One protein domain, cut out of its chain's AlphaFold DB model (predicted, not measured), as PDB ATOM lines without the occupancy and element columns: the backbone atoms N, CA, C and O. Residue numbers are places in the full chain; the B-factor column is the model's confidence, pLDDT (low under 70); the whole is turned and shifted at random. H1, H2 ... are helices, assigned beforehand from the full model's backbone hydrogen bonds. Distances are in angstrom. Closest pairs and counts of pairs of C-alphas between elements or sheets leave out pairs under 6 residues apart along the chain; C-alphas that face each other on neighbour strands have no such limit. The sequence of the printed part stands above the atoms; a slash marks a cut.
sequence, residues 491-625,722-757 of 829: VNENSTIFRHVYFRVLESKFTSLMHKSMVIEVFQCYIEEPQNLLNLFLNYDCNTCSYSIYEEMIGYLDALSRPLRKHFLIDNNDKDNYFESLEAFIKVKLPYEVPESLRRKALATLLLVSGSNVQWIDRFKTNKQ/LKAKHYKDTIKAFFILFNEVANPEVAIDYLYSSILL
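This is residues 491 to 625 and 722 to 757 of the 829 residues of the protein "Sec7_N domain-containing protein" of Phytomonas sp. isolate Hart1 (UniProt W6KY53). Helices H1, H2, H4 and H6 make an up-and-down bundle, each running against the one before it in the chain, with H3 crossing one end. The hairpin of H7 and H8 packs on H6 through H7, residues 620 to 625 of H6 stick out, and H5 sits toward the bundle's other end, touching no helix. The 171 printed residues hold eight named helices, H1 to H8 in order, and no named strand: all helix. The whole is compact, with a radius of gyration of the C-alphas of 17.3 A, spanning 49 by 42 by 29 A.

H1, residues 491 to 507, begins with C-alpha 491 at (-22.798, -3.380, 31.823) and is 22.5 A long. H2 is residues 513 to 528, 22.8 A, H3 530 to 541, H4 549 to 561, and H5 572 to 584. H6 is residues 596 to 625, 43.8 A, H7 722 to 739, 25.6 A, and H8 744 to 753, ending with C-alpha 753 at (-59.666, 7.952, 19.285).

H1 and H2 form a hairpin at a steep tilt of 40 degrees, closest at the C-alphas of Leu 506 and Lys 516, 5.5 A. The hub H6 touches H4 with residues 598 to 606 alone, closest at C-alphas 599 and 561, 4.4 A, and H3 about perpendicular at 82 degrees, with residues 609 to 616 alone. H5 is apart from H4 and H6. O i to N i+4 pairs are within hydrogen-bond range throughout H2, H3, H4, H5, H7 and H8, in 11 of 13 in H1 and 25 of 26 in H6.

Residues 626 to 721 are cut out, a gap of 16.2 A between C-alphas 625 and 722. The link H5 to H6 is long. Residues 564 to 586, 620 to 625 and 722 to 757 have pLDDT under 70.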
ATOM      1  N   VAL A 491     -22.234  -4.530  32.555       91.44
ATOM      2  CA  VAL A 491     -22.798  -3.380  31.823       91.44
ATOM      3  C   VAL A 491     -22.081  -3.159  30.479       91.44
ATOM      4  O   VAL A 491     -22.713  -3.063  29.429       91.44
ATOM      5  N   ASN A 492     -20.748  -3.155  30.460       91.62
ATOM      6  CA  ASN A 492     -19.990  -2.909  29.225       91.62
ATOM      7  C   ASN A 492     -20.121  -4.065  28.220       91.62
ATOM      8  O   ASN A 492     -20.238  -3.858  27.007       91.62
ATOM      9  N   GLU A 493     -20.129  -5.294  28.724       94.06
ATOM     10  CA  GLU A 493     -20.259  -6.507  27.927       94.06
ATOM     11  C   GLU A 493     -21.650  -6.597  27.311       94.06
ATOM     12  O   GLU A 493     -21.770  -6.839  26.113       94.06
ATOM     13  N   ASN A 494     -22.697  -6.305  28.079       93.19
ATOM     14  CA  ASN A 494     -24.062  -6.214  27.573       93.19
ATOM     15  C   ASN A 494     -24.171  -5.157  26.470       93.19
ATOM     16  O   ASN A 494     -24.755  -5.437  25.424       93.19
ATOM     17  N   SER A 495     -23.535  -3.993  26.628       93.00
ATOM     18  CA  SER A 495     -23.459  -3.005  25.545       93.00
ATOM     19  C   SER A 495     -22.856  -3.577  24.265       93.00
ATOM     20  O   SER A 495     -23.410  -3.441  23.169       93.00
ATOM     21  N   THR A 496     -21.762  -4.319  24.416       92.12
ATOM     22  CA  THR A 496     -21.091  -4.999  23.308       92.12
ATOM     23  C   THR A 496     -21.987  -6.057  22.662       92.12
ATOM     24  O   THR A 496     -22.044  -6.114  21.435       92.12
ATOM     25  N   ILE A 497     -22.712  -6.851  23.454       95.69
ATOM     26  CA  ILE A 497     -23.634  -7.896  22.990       95.69
ATOM     27  C   ILE A 497     -24.761  -7.287  22.154       95.69
ATOM     28  O   ILE A 497     -24.962  -7.692  21.007       95.69
ATOM     29  N   PHE A 498     -25.471  -6.288  22.685       95.75
ATOM     30  CA  PHE A 498     -26.578  -5.656  21.965       95.75
ATOM     31  C   PHE A 498     -26.107  -5.053  20.643       95.75
ATOM     32  O   PHE A 498     -26.681  -5.339  19.592       95.75
ATOM     33  N   ARG A 499     -25.012  -4.290  20.678       92.62
ATOM     34  CA  ARG A 499     -24.496  -3.586  19.504       92.62
ATOM     35  C   ARG A 499     -23.916  -4.528  18.450       92.62
ATOM     36  O   ARG A 499     -24.267  -4.438  17.276       92.62
ATOM     37  N   HIS A 500     -23.008  -5.415  18.842       91.81
ATOM     38  CA  HIS A 500     -22.206  -6.183  17.886       91.81
ATOM     39  C   HIS A 500     -22.816  -7.533  17.509       91.81
ATOM     40  O   HIS A 500     -22.410  -8.093  16.489       91.81
ATOM     41  N   VAL A 501     -23.787  -8.032  18.282       95.25
ATOM     42  CA  VAL A 501     -24.513  -9.271  17.973       95.25
ATOM     43  C   VAL A 501     -25.929  -8.945  17.520       95.25
ATOM     44  O   VAL A 501     -26.239  -9.094  16.338       95.25
ATOM     45  N   TYR A 502     -26.788  -8.474  18.426       96.44
ATOM     46  CA  TYR A 502     -28.223  -8.378  18.151       96.44
ATOM     47  C   TYR A 502     -28.536  -7.358  17.049       96.44
ATOM     48  O   TYR A 502     -29.132  -7.712  16.031       96.44
ATOM     49  N   PHE A 503     -28.083  -6.114  17.193       95.75
ATOM     50  CA  PHE A 503     -28.336  -5.060  16.209       95.75
ATOM     51  C   PHE A 503     -27.666  -5.350  14.869       95.75
ATOM     52  O   PHE A 503     -28.319  -5.273  13.831       95.75
ATOM     53  N   ARG A 504     -26.416  -5.822  14.886       94.62
ATOM     54  CA  ARG A 504     -25.692  -6.212  13.669       94.62
ATOM     55  C   ARG A 504     -26.416  -7.299  12.866       94.62
ATOM     56  O   ARG A 504     -26.479  -7.222  11.637       94.62
ATOM     57  N   VAL A 505     -26.979  -8.305  13.540       95.19
ATOM     58  CA  VAL A 505     -27.787  -9.359  12.900       95.19
ATOM     59  C   VAL A 505     -29.044  -8.778  12.250       95.19
ATOM     60  O   VAL A 505     -29.373  -9.147  11.118       95.19
ATOM     61  N   LEU A 506     -29.733  -7.857  12.929       95.50
ATOM     62  CA  LEU A 506     -30.941  -7.219  12.405       95.50
ATOM     63  C   LEU A 506     -30.634  -6.279  11.230       95.50
ATOM     64  O   LEU A 506     -31.361  -6.303  10.234       95.50
ATOM     65  N   GLU A 507     -29.549  -5.513  11.286       93.12
ATOM     66  CA  GLU A 507     -29.148  -4.546  10.257       93.12
ATOM     67  C   GLU A 507     -28.651  -5.214   8.964       93.12
ATOM     68  O   GLU A 507     -29.000  -4.795   7.859       93.12
ATOM     69  N   SER A 508     -27.866  -6.287   9.077       92.25
ATOM     70  CA  SER A 508     -27.185  -6.913   7.939       92.25
ATOM     71  C   SER A 508     -28.152  -7.454   6.881       92.25
ATOM     72  O   SER A 508     -29.021  -8.275   7.170       92.25
ATOM     73  N   LYS A 509     -27.955  -7.076   5.612       90.25
ATOM     74  CA  LYS A 509     -28.721  -7.619   4.472       90.25
ATOM     75  C   LYS A 509     -28.423  -9.092   4.159       90.25
ATOM     76  O   LYS A 509     -29.211  -9.730   3.472       90.25
ATOM     77  N   PHE A 510     -27.294  -9.614   4.640       89.12
ATOM     78  CA  PHE A 510     -26.831 -10.973   4.345       89.12
ATOM     79  C   PHE A 510     -27.259 -11.996   5.401       89.12
ATOM     80  O   PHE A 510     -27.205 -13.198   5.159       89.12
ATOM     81  N   THR A 511     -27.697 -11.533   6.572       90.94
ATOM     82  CA  THR A 511     -28.139 -12.425   7.642       90.94
ATOM     83  C   THR A 511     -29.503 -13.023   7.312       90.94
ATOM     84  O   THR A 511     -30.426 -12.305   6.919       90.94
ATOM     85  N   SER A 512     -29.648 -14.341   7.485       92.12
ATOM     86  CA  SER A 512     -30.881 -15.035   7.111       92.12
ATOM     87  C   SER A 512     -32.075 -14.607   7.973       92.12
ATOM     88  O   SER A 512     -31.927 -14.208   9.130       92.12
ATOM     89  N   LEU A 513     -33.284 -14.737   7.416       92.25
ATOM     90  CA  LEU A 513     -34.536 -14.450   8.125       92.25
ATOM     91  C   LEU A 513     -34.614 -15.186   9.472       92.25
ATOM     92  O   LEU A 513     -35.063 -14.608  10.459       92.25
ATOM     93  N   MET A 514     -34.164 -16.444   9.511       94.31
ATOM     94  CA  MET A 514     -34.206 -17.269  10.717       94.31
ATOM     95  C   MET A 514     -33.349 -16.670  11.837       94.31
ATOM     96  O   MET A 514     -33.831 -16.513  12.955       94.31
ATOM     97  N   HIS A 515     -32.121 -16.242  11.527       94.88
ATOM     98  CA  HIS A 515     -31.234 -15.598  12.501       94.88
ATOM     99  C   HIS A 515     -31.848 -14.299  13.043       94.88
ATOM    100  O   HIS A 515     -31.856 -14.066  14.251       94.88
ATOM    101  N   LYS A 516     -32.443 -13.478  12.166       95.62
ATOM    102  CA  LYS A 516     -33.142 -12.248  12.576       95.62
ATOM    103  C   LYS A 516     -34.338 -12.542  13.472       95.62
ATOM    104  O   LYS A 516     -34.529 -11.872  14.479       95.62
ATOM    105  N   SER A 517     -35.123 -13.558  13.120       95.75
ATOM    106  CA  SER A 517     -36.268 -14.006  13.910       95.75
ATOM    107  C   SER A 517     -35.854 -14.415  15.325       95.75
ATOM    108  O   SER A 517     -36.500 -13.985  16.276       95.75
ATOM    109  N   MET A 518     -34.762 -15.173  15.468       97.31
ATOM    110  CA  MET A 518     -34.245 -15.581  16.780       97.31
ATOM    111  C   MET A 518     -33.777 -14.390  17.626       97.31
ATOM    112  O   MET A 518     -33.994 -14.378  18.832       97.31
ATOM    113  N   VAL A 519     -33.180 -13.355  17.026       98.12
ATOM    114  CA  VAL A 519     -32.814 -12.135  17.773       98.12
ATOM    115  C   VAL A 519     -34.050 -11.384  18.272       98.12
ATOM    116  O   VAL A 519     -34.052 -10.891  19.397       98.12
ATOM    117  N   ILE A 520     -35.128 -11.327  17.485       96.88
ATOM    118  CA  ILE A 520     -36.378 -10.720  17.963       96.88
ATOM    119  C   ILE A 520     -36.980 -11.547  19.110       96.88
ATOM    120  O   ILE A 520     -37.464 -10.964  20.074       96.88
ATOM    121  N   GLU A 521     -36.908 -12.878  19.057       96.38
ATOM    122  CA  GLU A 521     -37.326 -13.750  20.170       96.38
ATOM    123  C   GLU A 521     -36.503 -13.493  21.441       96.38
ATOM    124  O   GLU A 521     -37.064 -13.405  22.529       96.38
ATOM    125  N   VAL A 522     -35.189 -13.278  21.312       97.31
ATOM    126  CA  VAL A 522     -34.336 -12.862  22.437       97.31
ATOM    127  C   VAL A 522     -34.831 -11.553  23.051       97.31
ATOM    128  O   VAL A 522     -34.925 -11.456  24.273       97.31
ATOM    129  N   PHE A 523     -35.187 -10.560  22.229       97.25
ATOM    130  CA  PHE A 523     -35.773  -9.319  22.736       97.25
ATOM    131  C   PHE A 523     -37.109  -9.561  23.428       97.25
ATOM    132  O   PHE A 523     -37.309  -9.017  24.508       97.25
ATOM    133  N   GLN A 524     -37.991 -10.398  22.878       94.50
ATOM    134  CA  GLN A 524     -39.255 -10.750  23.534       94.50
ATOM    135  C   GLN A 524     -39.012 -11.285  24.948       94.50
ATOM    136  O   GLN A 524     -39.503 -10.691  25.906       94.50
ATOM    137  N   CYS A 525     -38.163 -12.305  25.092       94.75
ATOM    138  CA  CYS A 525     -37.823 -12.873  26.397       94.75
ATOM    139  C   CYS A 525     -37.149 -11.856  27.334       94.75
ATOM    140  O   CYS A 525     -37.404 -11.853  28.533       94.75
ATOM    141  N   TYR A 526     -36.292 -10.975  26.809       94.00
ATOM    142  CA  TYR A 526     -35.642  -9.945  27.623       94.00
ATOM    143  C   TYR A 526     -36.650  -8.927  28.177       94.00
ATOM    144  O   TYR A 526     -36.561  -8.540  29.342       94.00
ATOM    145  N   ILE A 527     -37.609  -8.511  27.343       92.44
ATOM    146  CA  ILE A 527     -38.610  -7.470  27.615       92.44
ATOM    147  C   ILE A 527     -39.707  -7.959  28.573       92.44
ATOM    148  O   ILE A 527     -40.293  -7.137  29.284       92.44
ATOM    149  N   GLU A 528     -39.987  -9.266  28.608       87.94
ATOM    150  CA  GLU A 528     -41.007  -9.872  29.476       87.94
ATOM    151  C   GLU A 528     -40.864  -9.473  30.949       87.94
ATOM    152  O   GLU A 528     -41.875  -9.245  31.610       87.94
ATOM    153  N   GLU A 529     -39.632  -9.335  31.451       87.69
ATOM    154  CA  GLU A 529     -39.381  -8.848  32.806       87.69
ATOM    155  C   GLU A 529     -39.167  -7.320  32.801       87.69
ATOM    156  O   GLU A 529     -38.137  -6.838  32.318       87.69
ATOM    157  N   PRO A 530     -40.084  -6.523  33.384       85.75
ATOM    158  CA  PRO A 530     -40.018  -5.063  33.298       85.75
ATOM    159  C   PRO A 530     -38.768  -4.432  33.906       85.75
ATOM    160  O   PRO A 530     -38.345  -3.354  33.485       85.75
ATOM    161  N   GLN A 531     -38.144  -5.104  34.877       86.06
ATOM    162  CA  GLN A 531     -36.889  -4.642  35.459       86.06
ATOM    163  C   GLN A 531     -35.745  -4.618  34.430       86.06
ATOM    164  O   GLN A 531     -34.892  -3.736  34.494       86.06
ATOM    165  N   ASN A 532     -35.741  -5.532  33.456       90.44
ATOM    166  CA  ASN A 532     -34.701  -5.593  32.429       90.44
ATOM    167  C   ASN A 532     -34.745  -4.373  31.506       90.44
ATOM    168  O   ASN A 532     -33.707  -3.770  31.234       90.44
ATOM    169  N   LEU A 533     -35.942  -3.962  31.076       89.31
ATOM    170  CA  LEU A 533     -36.114  -2.743  30.283       89.31
ATOM    171  C   LEU A 533     -35.644  -1.498  31.032       89.31
ATOM    172  O   LEU A 533     -34.959  -0.653  30.455       89.31
ATOM    173  N   LEU A 534     -35.999  -1.394  32.316       86.00
ATOM    174  CA  LEU A 534     -35.547  -0.284  33.147       86.00
ATOM    175  C   LEU A 534     -34.020  -0.273  33.251       86.00
ATOM    176  O   LEU A 534     -33.410   0.779  33.083       86.00
ATOM    177  N   ASN A 535     -33.405  -1.429  33.506       85.94
ATOM    178  CA  ASN A 535     -31.953  -1.549  33.592       85.94
ATOM    179  C   ASN A 535     -31.283  -1.142  32.271       85.94
ATOM    180  O   ASN A 535     -30.262  -0.464  32.301       85.94
ATOM    181  N   LEU A 536     -31.872  -1.488  31.120       89.88
ATOM    182  CA  LEU A 536     -31.385  -1.050  29.810       89.88
ATOM    183  C   LEU A 536     -31.429   0.486  29.691       89.88
ATOM    184  O   LEU A 536     -30.451   1.126  29.316       89.88
ATOM    185  N   PHE A 537     -32.541   1.108  30.079       87.38
ATOM    186  CA  PHE A 537     -32.672   2.562  30.025       87.38
ATOM    187  C   PHE A 537     -31.722   3.288  30.996       87.38
ATOM    188  O   PHE A 537     -31.065   4.261  30.623       87.38
ATOM    189  N   LEU A 538     -31.620   2.818  32.242       85.12
ATOM    190  CA  LEU A 538     -30.800   3.463  33.271       85.12
ATOM    191  C   LEU A 538     -29.301   3.296  33.013       85.12
ATOM    192  O   LEU A 538     -28.552   4.259  33.167       85.12
ATOM    193  N   ASN A 539     -28.864   2.103  32.605       87.06
ATOM    194  CA  ASN A 539     -27.439   1.814  32.464       87.06
ATOM    195  C   ASN A 539     -26.832   2.398  31.181       87.06
ATOM    196  O   ASN A 539     -25.632   2.669  31.163       87.06
ATOM    197  N   TYR A 540     -27.634   2.599  30.127       88.94
ATOM    198  CA  TYR A 540     -27.121   2.966  28.800       88.94
ATOM    199  C   TYR A 540     -27.671   4.284  28.252       88.94
ATOM    200  O   TYR A 540     -26.909   5.096  27.736       88.94
ATOM    201  N   ASP A 541     -28.972   4.537  28.372       84.75
ATOM    202  CA  ASP A 541     -29.587   5.726  27.765       84.75
ATOM    203  C   ASP A 541     -29.503   6.957  28.681       84.75
ATOM    204  O   ASP A 541     -29.473   8.091  28.205       84.75
ATOM    205  N   CYS A 542     -29.456   6.747  29.999       84.06
ATOM    206  CA  CYS A 542     -29.320   7.827  30.981       84.06
ATOM    207  C   CYS A 542     -27.869   8.262  31.221       84.06
ATOM    208  O   CYS A 542     -27.643   9.304  31.838       84.06
ATOM    209  N   ASN A 543     -26.891   7.490  30.752       78.56
ATOM    210  CA  ASN A 543     -25.485   7.842  30.860       78.56
ATOM    211  C   ASN A 543     -25.034   8.542  29.568       78.56
ATOM    212  O   ASN A 543     -25.079   7.989  28.474       78.56
ATOM    213  N   THR A 544     -24.598   9.797  29.697       70.56
ATOM    214  CA  THR A 544     -24.220  10.659  28.564       70.56
ATOM    215  C   THR A 544     -22.985  10.175  27.809       70.56
ATOM    216  O   THR A 544     -22.747  10.616  26.689       70.56
ATOM    217  N   CYS A 545     -22.189   9.302  28.424       75.00
ATOM    218  CA  CYS A 545     -20.978   8.735  27.841       75.00
ATOM    219  C   CYS A 545     -21.213   7.356  27.210       75.00
ATOM    220  O   CYS A 545     -20.279   6.782  26.652       75.00
ATOM    221  N   SER A 546     -22.423   6.803  27.313       74.81
ATOM    222  CA  SER A 546     -22.765   5.500  26.755       74.81
ATOM    223  C   SER A 546     -23.701   5.609  25.565       74.81
ATOM    224  O   SER A 546     -24.373   6.605  25.309       74.81
ATOM    225  N   TYR A 547     -23.706   4.530  24.804       81.31
ATOM    226  CA  TYR A 547     -24.545   4.374  23.642       81.31
ATOM    227  C   TYR A 547     -25.991   4.049  24.047       81.31
ATOM    228  O   TYR A 547     -26.191   3.207  24.914       81.31
ATOM    229  N   SER A 548     -26.991   4.688  23.431       87.88
ATOM    230  CA  SER A 548     -28.406   4.549  23.819       87.88
ATOM    231  C   SER A 548     -29.037   3.249  23.297       87.88
ATOM    232  O   SER A 548     -29.714   3.230  22.266       87.88
ATOM    233  N   ILE A 549     -28.781   2.140  23.993       91.94
ATOM    234  CA  ILE A 549     -29.213   0.792  23.599       91.94
ATOM    235  C   ILE A 549     -30.731   0.634  23.631       91.94
ATOM    236  O   ILE A 549     -31.290   0.002  22.734       91.94
ATOM    237  N   TYR A 550     -31.410   1.173  24.648       91.31
ATOM    238  CA  TYR A 550     -32.860   1.018  24.760       91.31
ATOM    239  C   TYR A 550     -33.558   1.749  23.609       91.31
ATOM    240  O   TYR A 550     -34.396   1.164  22.916       91.31
ATOM    241  N   GLU A 551     -33.159   2.994  23.339       88.56
ATOM    242  CA  GLU A 551     -33.652   3.760  22.198       88.56
ATOM    243  C   GLU A 551     -33.362   3.063  20.860       88.56
ATOM    244  O   GLU A 551     -34.236   3.013  19.993       88.56
ATOM    245  N   GLU A 552     -32.168   2.496  20.669       92.25
ATOM    246  CA  GLU A 552     -31.844   1.825  19.410       92.25
ATOM    247  C   GLU A 552     -32.599   0.504  19.228       92.25
ATOM    248  O   GLU A 552     -33.074   0.225  18.126       92.25
ATOM    249  N   MET A 553     -32.802  -0.278  20.292       95.25
ATOM    250  CA  MET A 553     -33.646  -1.475  20.242       95.25
ATOM    251  C   MET A 553     -35.054  -1.125  19.748       95.25
ATOM    252  O   MET A 553     -35.578  -1.791  18.853       95.25
ATOM    253  N   ILE A 554     -35.642  -0.044  20.272       92.06
ATOM    254  CA  ILE A 554     -36.924   0.480  19.786       92.06
ATOM    255  C   ILE A 554     -36.810   0.903  18.319       92.06
ATOM    256  O   ILE A 554     -37.688   0.571  17.528       92.06
ATOM    257  N   GLY A 555     -35.724   1.580  17.937       90.31
ATOM    258  CA  GLY A 555     -35.457   1.986  16.558       90.31
ATOM    259  C   GLY A 555     -35.439   0.817  15.567       90.31
ATOM    260  O   GLY A 555     -36.066   0.906  14.512       90.31
ATOM    261  N   TYR A 556     -34.786  -0.298  15.907       94.06
ATOM    262  CA  TYR A 556     -34.797  -1.511  15.081       94.06
ATOM    263  C   TYR A 556     -36.177  -2.162  15.024       94.06
ATOM    264  O   TYR A 556     -36.624  -2.536  13.941       94.06
ATOM    265  N   LEU A 557     -36.867  -2.297  16.160       92.75
ATOM    266  CA  LEU A 557     -38.211  -2.882  16.202       92.75
ATOM    267  C   LEU A 557     -39.213  -2.055  15.386       92.75
ATOM    268  O   LEU A 557     -39.992  -2.622  14.617       92.75
ATOM    269  N   ASP A 558     -39.151  -0.727  15.485       88.06
ATOM    270  CA  ASP A 558     -39.933   0.189  14.657       88.06
ATOM    271  C   ASP A 558     -39.599  -0.005  13.173       88.06
ATOM    272  O   ASP A 558     -40.494  -0.311  12.384       88.06
ATOM    273  N   ALA A 559     -38.318   0.063  12.794       89.00
ATOM    274  CA  ALA A 559     -37.875  -0.116  11.413       89.00
ATOM    275  C   ALA A 559     -38.355  -1.447  10.801       89.00
ATOM    276  O   ALA A 559     -38.800  -1.480   9.652       89.00
ATOM    277  N   LEU A 560     -38.316  -2.530  11.582       91.12
ATOM    278  CA  LEU A 560     -38.764  -3.865  11.182       91.12
ATOM    279  C   LEU A 560     -40.292  -3.991  11.107       91.12
ATOM    280  O   LEU A 560     -40.807  -4.694  10.240       91.12
ATOM    281  N   SER A 561     -41.032  -3.337  12.003       88.69
ATOM    282  CA  SER A 561     -42.498  -3.440  12.090       88.69
ATOM    283  C   SER A 561     -43.247  -2.625  11.028       88.69
ATOM    284  O   SER A 561     -44.455  -2.803  10.837       88.69
ATOM    285  N   ARG A 562     -42.541  -1.753  10.301       81.12
ATOM    286  CA  ARG A 562     -43.154  -0.810   9.364       81.12
ATOM    287  C   ARG A 562     -43.919  -1.495   8.229       81.12
ATOM    288  O   ARG A 562     -43.416  -2.433   7.600       81.12
ATOM    289  N   PRO A 563     -45.127  -1.002   7.911       71.25
ATOM    290  CA  PRO A 563     -45.915  -1.507   6.799       71.25
ATOM    291  C   PRO A 563     -45.300  -1.120   5.445       71.25
ATOM    292  O   PRO A 563     -44.724  -0.046   5.277       71.25
ATOM    293  N   LEU A 564     -45.462  -2.000   4.454       68.75
ATOM    294  CA  LEU A 564     -45.042  -1.760   3.071       68.75
ATOM    295  C   LEU A 564     -45.868  -0.639   2.432       68.75
ATOM    296  O   LEU A 564     -47.096  -0.657   2.527       68.75
ATOM    297  N   ARG A 565     -45.213   0.257   1.677       63.94
ATOM    298  CA  ARG A 565     -45.878   1.331   0.907       63.94
ATOM    299  C   ARG A 565     -47.039   0.815   0.044       63.94
ATOM    300  O   ARG A 565     -48.077   1.460  -0.046       63.94
ATOM    301  N   LYS A 566     -46.887  -0.387  -0.523       59.81
ATOM    302  CA  LYS A 566     -47.861  -1.036  -1.419       59.81
ATOM    303  C   LYS A 566     -49.179  -1.451  -0.742       59.81
ATOM    304  O   LYS A 566     -50.163  -1.630  -1.442       59.81
ATOM    305  N   HIS A 567     -49.212  -1.601   0.586       54.69
ATOM    306  CA  HIS A 567     -50.410  -2.036   1.325       54.69
ATOM    307  C   HIS A 567     -51.314  -0.881   1.785       54.69
ATOM    308  O   HIS A 567     -52.361  -1.123   2.377       54.69
ATOM    309  N   PHE A 568     -50.941   0.374   1.524       56.00
ATOM    310  CA  PHE A 568     -51.801   1.512   1.835       56.00
ATOM    311  C   PHE A 568     -52.819   1.728   0.716       56.00
ATOM    312  O   PHE A 568     -52.457   1.770  -0.457       56.00
ATOM    313  N   LEU A 569     -54.086   1.933   1.074       53.88
ATOM    314  CA  LEU A 569     -55.193   2.246   0.154       53.88
ATOM    315  C   LEU A 569     -55.609   3.734   0.216       53.88
ATOM    316  O   LEU A 569     -56.764   4.065   0.003       53.88
ATOM    317  N   ILE A 570     -54.679   4.633   0.548       57.88
ATOM    318  CA  ILE A 570     -54.883   6.099   0.575       57.88
ATOM    319  C   ILE A 570     -54.590   6.719  -0.818       57.88
ATOM    320  O   ILE A 570     -53.948   6.075  -1.644       57.88
ATOM    321  N   ASP A 571     -55.048   7.934  -1.122       61.38
ATOM    322  CA  ASP A 571     -54.662   8.655  -2.349       61.38
ATOM    323  C   ASP A 571     -53.136   8.856  -2.458       61.38
ATOM    324  O   ASP A 571     -52.449   9.025  -1.449       61.38
ATOM    325  N   ASN A 572     -52.583   8.835  -3.678       61.16
ATOM    326  CA  ASN A 572     -51.125   8.826  -3.905       61.16
ATOM    327  C   ASN A 572     -50.398  10.042  -3.287       61.16
ATOM    328  O   ASN A 572     -49.349   9.865  -2.680       61.16
ATOM    329  N   ASN A 573     -50.989  11.243  -3.333       61.09
ATOM    330  CA  ASN A 573     -50.383  12.445  -2.736       61.09
ATOM    331  C   ASN A 573     -50.322  12.393  -1.199       61.09
ATOM    332  O   ASN A 573     -49.315  12.773  -0.604       61.09
ATOM    333  N   ASP A 574     -51.372  11.893  -0.542       62.50
ATOM    334  CA  ASP A 574     -51.397  11.760   0.918       62.50
ATOM    335  C   ASP A 574     -50.517  10.605   1.393       62.50
ATOM    336  O   ASP A 574     -49.895  10.696   2.450       62.50
ATOM    337  N   LYS A 575     -50.397   9.536   0.595       60.91
ATOM    338  CA  LYS A 575     -49.432   8.454   0.825       60.91
ATOM    339  C   LYS A 575     -47.996   8.951   0.790       60.91
ATOM    340  O   LYS A 575     -47.228   8.580   1.673       60.91
ATOM    341  N   ASP A 576     -47.628   9.751  -0.203       65.12
ATOM    342  CA  ASP A 576     -46.248  10.202  -0.375       65.12
ATOM    343  C   ASP A 576     -45.861  11.211   0.713       65.12
ATOM    344  O   ASP A 576     -44.876  10.981   1.415       65.12
ATOM    345  N   ASN A 577     -46.717  12.205   0.989       67.31
ATOM    346  CA  ASN A 577     -46.559  13.122   2.129       67.31
ATOM    347  C   ASN A 577     -46.496  12.373   3.461       67.31
ATOM    348  O   ASN A 577     -45.728  12.718   4.366       67.31
ATOM    349  N   TYR A 578     -47.303  11.313   3.582       67.69
ATOM    350  CA  TYR A 578     -47.210  10.393   4.688       67.69
ATOM    351  C   TYR A 578     -45.774   9.826   4.678       67.69
ATOM    352  O   TYR A 578     -44.970  10.186   5.542       67.69
ATOM    353  N   PHE A 579     -45.396   8.926   3.779       65.81
ATOM    354  CA  PHE A 579     -44.105   8.227   3.855       65.81
ATOM    355  C   PHE A 579     -42.881   9.147   3.966       65.81
ATOM    356  O   PHE A 579     -41.994   8.824   4.749       65.81
ATOM    357  N   GLU A 580     -42.881  10.311   3.323       67.25
ATOM    358  CA  GLU A 580     -41.827  11.324   3.430       67.25
ATOM    359  C   GLU A 580     -41.695  11.893   4.854       67.25
ATOM    360  O   GLU A 580     -40.608  11.895   5.437       67.25
ATOM    361  N   SER A 581     -42.814  12.263   5.487       66.56
ATOM    362  CA  SER A 581     -42.819  12.686   6.893       66.56
ATOM    363  C   SER A 581     -42.319  11.583   7.830       66.56
ATOM    364  O   SER A 581     -41.610  11.864   8.790       66.56
ATOM    365  N   LEU A 582     -42.632  10.315   7.554       64.38
ATOM    366  CA  LEU A 582     -42.158   9.198   8.376       64.38
ATOM    367  C   LEU A 582     -40.689   8.871   8.128       64.38
ATOM    368  O   LEU A 582     -40.020   8.463   9.074       64.38
ATOM    369  N   GLU A 583     -40.188   9.065   6.907       66.06
ATOM    370  CA  GLU A 583     -38.768   8.955   6.568       66.06
ATOM    371  C   GLU A 583     -37.909   9.990   7.291       66.06
ATOM    372  O   GLU A 583     -36.796   9.660   7.704       66.06
ATOM    373  N   ALA A 584     -38.451  11.184   7.547       65.50
ATOM    374  CA  ALA A 584     -37.783  12.216   8.337       65.50
ATOM    375  C   ALA A 584     -37.541  11.811   9.808       65.50
ATOM    376  O   ALA A 584     -36.604  12.307  10.430       65.50
ATOM    377  N   PHE A 585     -38.339  10.885  10.358       62.28
ATOM    378  CA  PHE A 585     -38.197  10.377  11.732       62.28
ATOM    379  C   PHE A 585     -37.439   9.048  11.828       62.28
ATOM    380  O   PHE A 585     -37.302   8.496  12.921       62.28
ATOM    381  N   ILE A 586     -36.962   8.498  10.706       66.31
ATOM    382  CA  ILE A 586     -36.255   7.215  10.715       66.31
ATOM    383  C   ILE A 586     -34.867   7.390  11.310       66.31
ATOM    384  O   ILE A 586     -33.965   7.907  10.651       66.31
ATOM    385  N   LYS A 587     -34.684   6.866  12.524       72.69
ATOM    386  CA  LYS A 587     -33.357   6.731  13.130       72.69
ATOM    387  C   LYS A 587     -32.572   5.556  12.531       72.69
ATOM    388  O   LYS A 587     -31.381   5.693  12.284       72.69
ATOM    389  N   VAL A 588     -33.243   4.436  12.240       84.19
ATOM    390  CA  VAL A 588     -32.625   3.203  11.717       84.19
ATOM    391  C   VAL A 588     -33.147   2.881  10.315       84.19
ATOM    392  O   VAL A 588     -34.330   2.595  10.137       84.19
ATOM    393  N   LYS A 589     -32.264   2.897   9.309       83.38
ATOM    394  CA  LYS A 589     -32.597   2.566   7.913       83.38
ATOM    395  C   LYS A 589     -32.087   1.172   7.563       83.38
ATOM    396  O   LYS A 589     -30.884   0.952   7.504       83.38
ATOM    397  N   LEU A 590     -33.003   0.243   7.299       87.69
ATOM    398  CA  LEU A 590     -32.646  -1.127   6.929       87.69
ATOM    399  C   LEU A 590     -32.327  -1.220   5.425       87.69
ATOM    400  O   LEU A 590     -33.126  -0.759   4.610       87.69
ATOM    401  N   PRO A 591     -31.206  -1.849   5.025       86.31
ATOM    402  CA  PRO A 591     -30.783  -1.943   3.624       86.31
ATOM    403  C   PRO A 591     -31.503  -3.051   2.828       86.31
ATOM    404  O   PRO A 591     -30.995  -3.503   1.802       86.31
ATOM    405  N   TYR A 592     -32.647  -3.546   3.309       88.38
ATOM    406  CA  TYR A 592     -33.381  -4.673   2.731       88.38
ATOM    407  C   TYR A 592     -34.891  -4.536   2.973       88.38
ATOM    408  O   TYR A 592     -35.330  -3.879   3.917       88.38
ATOM    409  N   GLU A 593     -35.698  -5.184   2.130       86.44
ATOM    410  CA  GLU A 593     -37.152  -5.240   2.308       86.44
ATOM    411  C   GLU A 593     -37.514  -6.237   3.416       86.44
ATOM    412  O   GLU A 593     -37.092  -7.393   3.388       86.44
ATOM    413  N   VAL A 594     -38.284  -5.792   4.413       88.81
ATOM    414  CA  VAL A 594     -38.609  -6.608   5.591       88.81
ATOM    415  C   VAL A 594     -39.757  -7.577   5.281       88.81
ATOM    416  O   VAL A 594     -40.859  -7.109   4.975       88.81
ATOM    417  N   PRO A 595     -39.567  -8.905   5.409       89.25
ATOM    418  CA  PRO A 595     -40.626  -9.888   5.163       89.25
ATOM    419  C   PRO A 595     -41.769  -9.807   6.185       89.25
ATOM    420  O   PRO A 595     -41.566  -9.425   7.338       89.25
ATOM    421  N   GLU A 596     -42.983 -10.204   5.788       86.25
ATOM    422  CA  GLU A 596     -44.190 -10.061   6.622       86.25
ATOM    423  C   GLU A 596     -44.103 -10.810   7.963       86.25
ATOM    424  O   GLU A 596     -44.560 -10.304   8.989       86.25
ATOM    425  N   SER A 597     -43.504 -12.003   7.983       87.75
ATOM    426  CA  SER A 597     -43.307 -12.784   9.211       87.75
ATOM    427  C   SER A 597     -42.445 -12.038  10.233       87.75
ATOM    428  O   SER A 597     -42.811 -11.957  11.406       87.75
ATOM    429  N   LEU A 598     -41.342 -11.436   9.778       90.00
ATOM    430  CA  LEU A 598     -40.444 -10.651  10.623       90.00
ATOM    431  C   LEU A 598     -41.116  -9.355  11.088       90.00
ATOM    432  O   LEU A 598     -41.011  -9.002  12.260       90.00
ATOM    433  N   ARG A 599     -41.881  -8.702  10.203       90.19
ATOM    434  CA  ARG A 599     -42.656  -7.494  10.519       90.19
ATOM    435  C   ARG A 599     -43.659  -7.730  11.641       90.19
ATOM    436  O   ARG A 599     -43.694  -6.964  12.601       90.19
ATOM    437  N   ARG A 600     -44.456  -8.800  11.544       85.75
ATOM    438  CA  ARG A 600     -45.437  -9.166  12.580       85.75
ATOM    439  C   ARG A 600     -44.758  -9.451  13.915       85.75
ATOM    440  O   ARG A 600     -45.214  -8.959  14.944       85.75
ATOM    441  N   LYS A 601     -43.645 -10.187  13.896       88.25
ATOM    442  CA  LYS A 601     -42.887 -10.502  15.112       88.25
ATOM    443  C   LYS A 601     -42.278  -9.249  15.752       88.25
ATOM    444  O   LYS A 601     -42.391  -9.071  16.963       88.25
ATOM    445  N   ALA A 602     -41.703  -8.347  14.958       91.44
ATOM    446  CA  ALA A 602     -41.186  -7.068  15.440       91.44
ATOM    447  C   ALA A 602     -42.293  -6.194  16.047       91.44
ATOM    448  O   ALA A 602     -42.117  -5.667  17.142       91.44
ATOM    449  N   LEU A 603     -43.455  -6.106  15.389       87.12
ATOM    450  CA  LEU A 603     -44.606  -5.353  15.889       87.12
ATOM    451  C   LEU A 603     -45.104  -5.895  17.236       87.12
ATOM    452  O   LEU A 603     -45.303  -5.124  18.170       87.12
ATOM    453  N   ALA A 604     -45.258  -7.217  17.358       84.06
ATOM    454  CA  ALA A 604     -45.651  -7.853  18.615       84.06
ATOM    455  C   ALA A 604     -44.646  -7.558  19.743       84.06
ATOM    456  O   ALA A 604     -45.033  -7.266  20.871       84.06
ATOM    457  N   THR A 605     -43.353  -7.561  19.422       90.31
ATOM    458  CA  THR A 605     -42.280  -7.243  20.378       90.31
ATOM    459  C   THR A 605     -42.296  -5.770  20.787       90.31
ATOM    460  O   THR A 605     -42.121  -5.448  21.958       90.31
ATOM    461  N   LEU A 606     -42.569  -4.858  19.852       88.75
ATOM    462  CA  LEU A 606     -42.707  -3.429  20.138       88.75
ATOM    463  C   LEU A 606     -43.911  -3.144  21.052       88.75
ATOM    464  O   LEU A 606     -43.832  -2.333  21.975       88.75
ATOM    465  N   LEU A 607     -45.020  -3.852  20.834       83.31
ATOM    466  CA  LEU A 607     -46.176  -3.822  21.724       83.31
ATOM    467  C   LEU A 607     -45.806  -4.344  23.122       83.31
ATOM    468  O   LEU A 607     -46.151  -3.711  24.124       83.31
ATOM    469  N   LEU A 608     -45.032  -5.427  23.209       86.19
ATOM    470  CA  LEU A 608     -44.556  -5.966  24.483       86.19
ATOM    471  C   LEU A 608     -43.739  -4.939  25.289       86.19
ATOM    472  O   LEU A 608     -43.933  -4.857  26.500       86.19
ATOM    473  N   VAL A 609     -42.917  -4.091  24.649       86.31
ATOM    474  CA  VAL A 609     -42.206  -2.984  25.333       86.31
ATOM    475  C   VAL A 609     -43.189  -2.080  26.072       86.31
ATOM    476  O   VAL A 609     -42.994  -1.736  27.239       86.31
ATOM    477  N   SER A 610     -44.281  -1.722  25.400       80.44
ATOM    478  CA  SER A 610     -45.327  -0.888  25.983       80.44
ATOM    479  C   SER A 610     -46.001  -1.591  27.164       80.44
ATOM    480  O   SER A 610     -46.139  -0.998  28.231       80.44
ATOM    481  N   GLY A 611     -46.361  -2.869  27.010       78.31
ATOM    482  CA  GLY A 611     -46.941  -3.677  28.087       78.31
ATOM    483  C   GLY A 611     -46.016  -3.823  29.301       78.31
ATOM    484  O   GLY A 611     -46.458  -3.678  30.439       78.31
ATOM    485  N   SER A 612     -44.724  -4.036  29.073       83.62
ATOM    486  CA  SER A 612     -43.713  -4.178  30.120       83.62
ATOM    487  C   SER A 612     -43.507  -2.867  30.898       83.62
ATOM    488  O   SER A 612     -43.605  -2.844  32.127       83.62
ATOM    489  N   ASN A 613     -43.400  -1.728  30.205       80.88
ATOM    490  CA  ASN A 613     -43.346  -0.405  30.843       80.88
ATOM    491  C   ASN A 613     -44.583  -0.120  31.711       80.88
ATOM    492  O   ASN A 613     -44.476   0.399  32.824       80.88
ATOM    493  N   VAL A 614     -45.770  -0.493  31.228       79.56
ATOM    494  CA  VAL A 614     -47.031  -0.396  31.974       79.56
ATOM    495  C   VAL A 614     -46.965  -1.201  33.277       79.56
ATOM    496  O   VAL A 614     -47.314  -0.661  34.332       79.56
ATOM    497  N   GLN A 615     -46.496  -2.452  33.216       78.00
ATOM    498  CA  GLN A 615     -46.338  -3.320  34.387       78.00
ATOM    499  C   GLN A 615     -45.353  -2.736  35.401       78.00
ATOM    500  O   GLN A 615     -45.631  -2.739  36.602       78.00
ATOM    501  N   TRP A 616     -44.226  -2.188  34.948       78.06
ATOM    502  CA  TRP A 616     -43.279  -1.534  35.846       78.06
ATOM    503  C   TRP A 616     -43.904  -0.328  36.562       78.06
ATOM    504  O   TRP A 616     -43.790  -0.195  37.782       78.06
ATOM    505  N   ILE A 617     -44.650   0.512  35.834       75.12
ATOM    506  CA  ILE A 617     -45.368   1.656  36.417       75.12
ATOM    507  C   ILE A 617     -46.418   1.190  37.440       75.12
ATOM    508  O   ILE A 617     -46.646   1.881  38.433       75.12
ATOM    509  N   ASP A 618     -47.094   0.058  37.216       76.38
ATOM    510  CA  ASP A 618     -47.968  -0.568  38.221       76.38
ATOM    511  C   ASP A 618     -47.194  -0.953  39.487       76.38
ATOM    512  O   ASP A 618     -47.556  -0.490  40.568       76.38
ATOM    513  N   ARG A 619     -46.104  -1.723  39.350       78.31
ATOM    514  CA  ARG A 619     -45.269  -2.182  40.478       78.31
ATOM    515  C   ARG A 619     -44.708  -1.011  41.296       78.31
ATOM    516  O   ARG A 619     -44.662  -1.056  42.524       78.31
ATOM    517  N   PHE A 620     -44.322   0.078  40.632       68.81
ATOM    518  CA  PHE A 620     -43.837   1.284  41.304       68.81
ATOM    519  C   PHE A 620     -44.939   2.006  42.097       68.81
ATOM    520  O   PHE A 620     -44.679   2.553  43.169       68.81
ATOM    521  N   LYS A 621     -46.180   2.005  41.592       68.75
ATOM    522  CA  LYS A 621     -47.329   2.620  42.273       68.75
ATOM    523  C   LYS A 621     -47.747   1.822  43.506       68.75
ATOM    524  O   LYS A 621     -47.932   2.428  44.556       68.75
ATOM    525  N   THR A 622     -47.820   0.493  43.420       64.31
ATOM    526  CA  THR A 622     -48.182  -0.364  44.565       64.31
ATOM    527  C   THR A 622     -47.181  -0.245  45.715       64.31
ATOM    528  O   THR A 622     -47.592  -0.139  46.867       64.31
ATOM    529  N   ASN A 623     -45.880  -0.133  45.415       54.88
ATOM    530  CA  ASN A 623     -44.847   0.103  46.433       54.88
ATOM    531  C   ASN A 623     -44.954   1.478  47.118       54.88
ATOM    532  O   ASN A 623     -44.491   1.635  48.247       54.88
ATOM    533  N   LYS A 624     -45.550   2.482  46.463       51.00
ATOM    534  CA  LYS A 624     -45.819   3.796  47.072       51.00
ATOM    535  C   LYS A 624     -47.133   3.823  47.851       51.00
ATOM    536  O   LYS A 624     -47.178   4.452  48.903       51.00
ATOM    537  N   GLN A 625     -48.164   3.126  47.371       39.97
ATOM    538  CA  GLN A 625     -49.461   3.017  48.048       39.97
ATOM    539  C   GLN A 625     -49.337   2.279  49.395       39.97
ATOM    540  O   GLN A 625     -49.937   2.693  50.379       39.97
ATOM    541  N   LEU A 722     -49.443  12.198  35.044       51.78
ATOM    542  CA  LEU A 722     -50.823  12.023  34.599       51.78
ATOM    543  C   LEU A 722     -50.880  11.600  33.123       51.78
ATOM    544  O   LEU A 722     -51.604  10.664  32.790       51.78
ATOM    545  N   LYS A 723     -50.046  12.177  32.251       53.47
ATOM    546  CA  LYS A 723     -49.885  11.736  30.853       53.47
ATOM    547  C   LYS A 723     -49.388  10.299  30.762       53.47
ATOM    548  O   LYS A 723     -49.982   9.499  30.046       53.47
ATOM    549  N   ALA A 724     -48.367   9.929  31.536       49.56
ATOM    550  CA  ALA A 724     -47.891   8.548  31.613       49.56
ATOM    551  C   ALA A 724     -48.990   7.585  32.098       49.56
ATOM    552  O   ALA A 724     -49.101   6.466  31.596       49.56
ATOM    553  N   LYS A 725     -49.848   8.021  33.032       53.56
ATOM    554  CA  LYS A 725     -51.031   7.266  33.473       53.56
ATOM    555  C   LYS A 725     -52.055   7.103  32.344       53.56
ATOM    556  O   LYS A 725     -52.514   5.989  32.126       53.56
ATOM    557  N   HIS A 726     -52.360   8.158  31.595       59.16
ATOM    558  CA  HIS A 726     -53.278   8.070  30.460       59.16
ATOM    559  C   HIS A 726     -52.747   7.166  29.348       59.16
ATOM    560  O   HIS A 726     -53.503   6.342  28.839       59.16
ATOM    561  N   TYR A 727     -51.456   7.246  29.014       59.53
ATOM    562  CA  TYR A 727     -50.832   6.328  28.059       59.53
ATOM    563  C   TYR A 727     -50.920   4.883  28.534       59.53
ATOM    564  O   TYR A 727     -51.340   4.012  27.781       59.53
ATOM    565  N   LYS A 728     -50.607   4.642  29.807       58.81
ATOM    566  CA  LYS A 728     -50.709   3.325  30.429       58.81
ATOM    567  C   LYS A 728     -52.125   2.752  30.346       58.81
ATOM    568  O   LYS A 728     -52.294   1.615  29.912       58.81
ATOM    569  N   ASP A 729     -53.129   3.528  30.738       62.28
ATOM    570  CA  ASP A 729     -54.526   3.084  30.761       62.28
ATOM    571  C   ASP A 729     -55.060   2.857  29.336       62.28
ATOM    572  O   ASP A 729     -55.773   1.888  29.090       62.28
ATOM    573  N   THR A 730     -54.636   3.693  28.383       64.56
ATOM    574  CA  THR A 730     -54.962   3.549  26.958       64.56
ATOM    575  C   THR A 730     -54.338   2.291  26.353       64.56
ATOM    576  O   THR A 730     -55.010   1.520  25.678       64.56
ATOM    577  N   ILE A 731     -53.051   2.039  26.600       63.78
ATOM    578  CA  ILE A 731     -52.352   0.860  26.071       63.78
ATOM    579  C   ILE A 731     -52.946  -0.424  26.662       63.78
ATOM    580  O   ILE A 731     -53.167  -1.389  25.935       63.78
ATOM    581  N   LYS A 732     -53.268  -0.437  27.965       64.38
ATOM    582  CA  LYS A 732     -53.972  -1.564  28.600       64.38
ATOM    583  C   LYS A 732     -55.324  -1.832  27.946       64.38
ATOM    584  O   LYS A 732     -55.620  -2.971  27.607       64.38
ATOM    585  N   ALA A 733     -56.125  -0.787  27.759       66.62
ATOM    586  CA  ALA A 733     -57.423  -0.879  27.103       66.62
ATOM    587  C   ALA A 733     -57.303  -1.395  25.661       66.62
ATOM    588  O   ALA A 733     -58.078  -2.259  25.260       66.62
ATOM    589  N   PHE A 734     -56.291  -0.943  24.916       67.75
ATOM    590  CA  PHE A 734     -55.974  -1.476  23.593       67.75
ATOM    591  C   PHE A 734     -55.668  -2.976  23.643       67.75
ATOM    592  O   PHE A 734     -56.267  -3.727  22.884       67.75
ATOM    593  N   PHE A 735     -54.799  -3.436  24.549       61.91
ATOM    594  CA  PHE A 735     -54.475  -4.863  24.661       61.91
ATOM    595  C   PHE A 735     -55.675  -5.728  25.032       61.91
ATOM    596  O   PHE A 735     -55.820  -6.809  24.475       61.91
ATOM    597  N   ILE A 736     -56.540  -5.252  25.928       66.56
ATOM    598  CA  ILE A 736     -57.785  -5.943  26.289       66.56
ATOM    599  C   ILE A 736     -58.680  -6.071  25.052       66.56
ATOM    600  O   ILE A 736     -59.096  -7.169  24.694       66.56
ATOM    601  N   LEU A 737     -58.920  -4.968  24.339       65.06
ATOM    602  CA  LEU A 737     -59.741  -4.976  23.125       65.06
ATOM    603  C   LEU A 737     -59.135  -5.852  22.017       65.06
ATOM    604  O   LEU A 737     -59.866  -6.527  21.297       65.06
ATOM    605  N   PHE A 738     -57.809  -5.850  21.891       61.16
ATOM    606  CA  PHE A 738     -57.088  -6.560  20.840       61.16
ATOM    607  C   PHE A 738     -56.983  -8.069  21.107       61.16
ATOM    608  O   PHE A 738     -57.172  -8.855  20.183       61.16
ATOM    609  N   ASN A 739     -56.715  -8.479  22.351       56.06
ATOM    610  CA  ASN A 739     -56.467  -9.881  22.706       56.06
ATOM    611  C   ASN A 739     -57.707 -10.612  23.245       56.06
ATOM    612  O   ASN A 739     -57.852 -11.802  22.986       56.06
ATOM    613  N   GLU A 740     -58.590  -9.942  23.994       57.84
ATOM    614  CA  GLU A 740     -59.701 -10.602  24.706       57.84
ATOM    615  C   GLU A 740     -61.043 -10.492  23.968       57.84
ATOM    616  O   GLU A 740     -61.904 -11.353  24.126       57.84
ATOM    617  N   VAL A 741     -61.237  -9.456  23.140       57.31
ATOM    618  CA  VAL A 741     -62.540  -9.157  22.502       57.31
ATOM    619  C   VAL A 741     -62.599  -9.574  21.019       57.31
ATOM    620  O   VAL A 741     -63.618  -9.387  20.359       57.31
ATOM    621  N   ALA A 742     -61.524 -10.172  20.489       49.09
ATOM    622  CA  ALA A 742     -61.410 -10.725  19.129       49.09
ATOM    623  C   ALA A 742     -61.820  -9.781  17.971       49.09
ATOM    624  O   ALA A 742     -62.082 -10.246  16.862       49.09
ATOM    625  N   ASN A 743     -61.858  -8.459  18.190       59.50
ATOM    626  CA  ASN A 743     -62.179  -7.478  17.153       59.50
ATOM    627  C   ASN A 743     -61.048  -6.437  17.005       59.50
ATOM    628  O   ASN A 743     -61.084  -5.382  17.652       59.50
ATOM    629  N   PRO A 744     -60.036  -6.715  16.157       54.09
ATOM    630  CA  PRO A 744     -58.876  -5.843  15.994       54.09
ATOM    631  C   PRO A 744     -59.252  -4.466  15.432       54.09
ATOM    632  O   PRO A 744     -58.592  -3.485  15.766       54.09
ATOM    633  N   GLU A 745     -60.333  -4.353  14.653       55.12
ATOM    634  CA  GLU A 745     -60.806  -3.072  14.116       55.12
ATOM    635  C   GLU A 745     -61.259  -2.119  15.226       55.12
ATOM    636  O   GLU A 745     -60.959  -0.928  15.180       55.12
ATOM    637  N   VAL A 746     -61.915  -2.638  16.269       62.72
ATOM    638  CA  VAL A 746     -62.369  -1.819  17.405       62.72
ATOM    639  C   VAL A 746     -61.201  -1.399  18.291       62.72
ATOM    640  O   VAL A 746     -61.179  -0.274  18.785       62.72
ATOM    641  N   ALA A 747     -60.206  -2.269  18.471       62.81
ATOM    642  CA  ALA A 747     -58.972  -1.905  19.159       62.81
ATOM    643  C   ALA A 747     -58.216  -0.797  18.399       62.81
ATOM    644  O   ALA A 747     -57.727   0.151  19.012       62.81
ATOM    645  N   ILE A 748     -58.174  -0.879  17.066       62.72
ATOM    646  CA  ILE A 748     -57.579   0.138  16.192       62.72
ATOM    647  C   ILE A 748     -58.377   1.458  16.253       62.72
ATOM    648  O   ILE A 748     -57.775   2.512  16.447       62.72
ATOM    649  N   ASP A 749     -59.712   1.430  16.173       61.41
ATOM    650  CA  ASP A 749     -60.575   2.623  16.310       61.41
ATOM    651  C   ASP A 749     -60.431   3.277  17.696       61.41
ATOM    652  O   ASP A 749     -60.330   4.501  17.826       61.41
ATOM    653  N   TYR A 750     -60.329   2.465  18.754       67.06
ATOM    654  CA  TYR A 750     -60.021   2.935  20.103       67.06
ATOM    655  C   TYR A 750     -58.671   3.660  20.140       67.06
ATOM    656  O   TYR A 750     -58.570   4.763  20.672       67.06
ATOM    657  N   LEU A 751     -57.636   3.090  19.527       63.50
ATOM    658  CA  LEU A 751     -56.300   3.678  19.471       63.50
ATOM    659  C   LEU A 751     -56.292   5.028  18.730       63.50
ATOM    660  O   LEU A 751     -55.722   5.993  19.240       63.50
ATOM    661  N   TYR A 752     -56.991   5.120  17.590       56.06
ATOM    662  CA  TYR A 752     -57.183   6.362  16.821       56.06
ATOM    663  C   TYR A 752     -57.954   7.444  17.578       56.06
ATOM    664  O   TYR A 752     -57.733   8.637  17.362       56.06
ATOM    665  N   SER A 753     -58.856   7.043  18.471       53.12
ATOM    666  CA  SER A 753     -59.666   7.952  19.285       53.12
ATOM    667  C   SER A 753     -59.048   8.288  20.649       53.12
ATOM    668  O   SER A 753     -59.621   9.084  21.396       53.12
ATOM    669  N   SER A 754     -57.872   7.738  20.961       56.97
ATOM    670  CA  SER A 754     -57.206   7.874  22.258       56.97
ATOM    671  C   SER A 754     -56.104   8.942  22.305       56.97
ATOM    672  O   SER A 754     -55.618   9.422  21.288       56.97
ATOM    673  N   ILE A 755     -55.639   9.252  23.526       52.78
ATOM    674  CA  ILE A 755     -54.561  10.220  23.838       52.78
ATOM    675  C   ILE A 755     -53.214   9.903  23.149       52.78
ATOM    676  O   ILE A 755     -52.355  10.778  23.055       52.78
ATOM    677  N   LEU A 756     -53.011   8.675  22.657       46.31
ATOM    678  CA  LEU A 756     -51.767   8.234  22.006       46.31
ATOM    679  C   LEU A 756     -51.505   8.889  20.644       46.31
ATOM    680  O   LEU A 756     -50.351   8.949  20.232       46.31
ATOM    681  N   LEU A 757     -52.535   9.394  19.963       44.00
ATOM    682  CA  LEU A 757     -52.384  10.104  18.697       44.00
ATOM    683  C   LEU A 757     -52.735  11.582  18.904       44.00
ATOM    684  O   LEU A 757     -53.886  11.892  19.222       44.00
TER     685      LEU A 757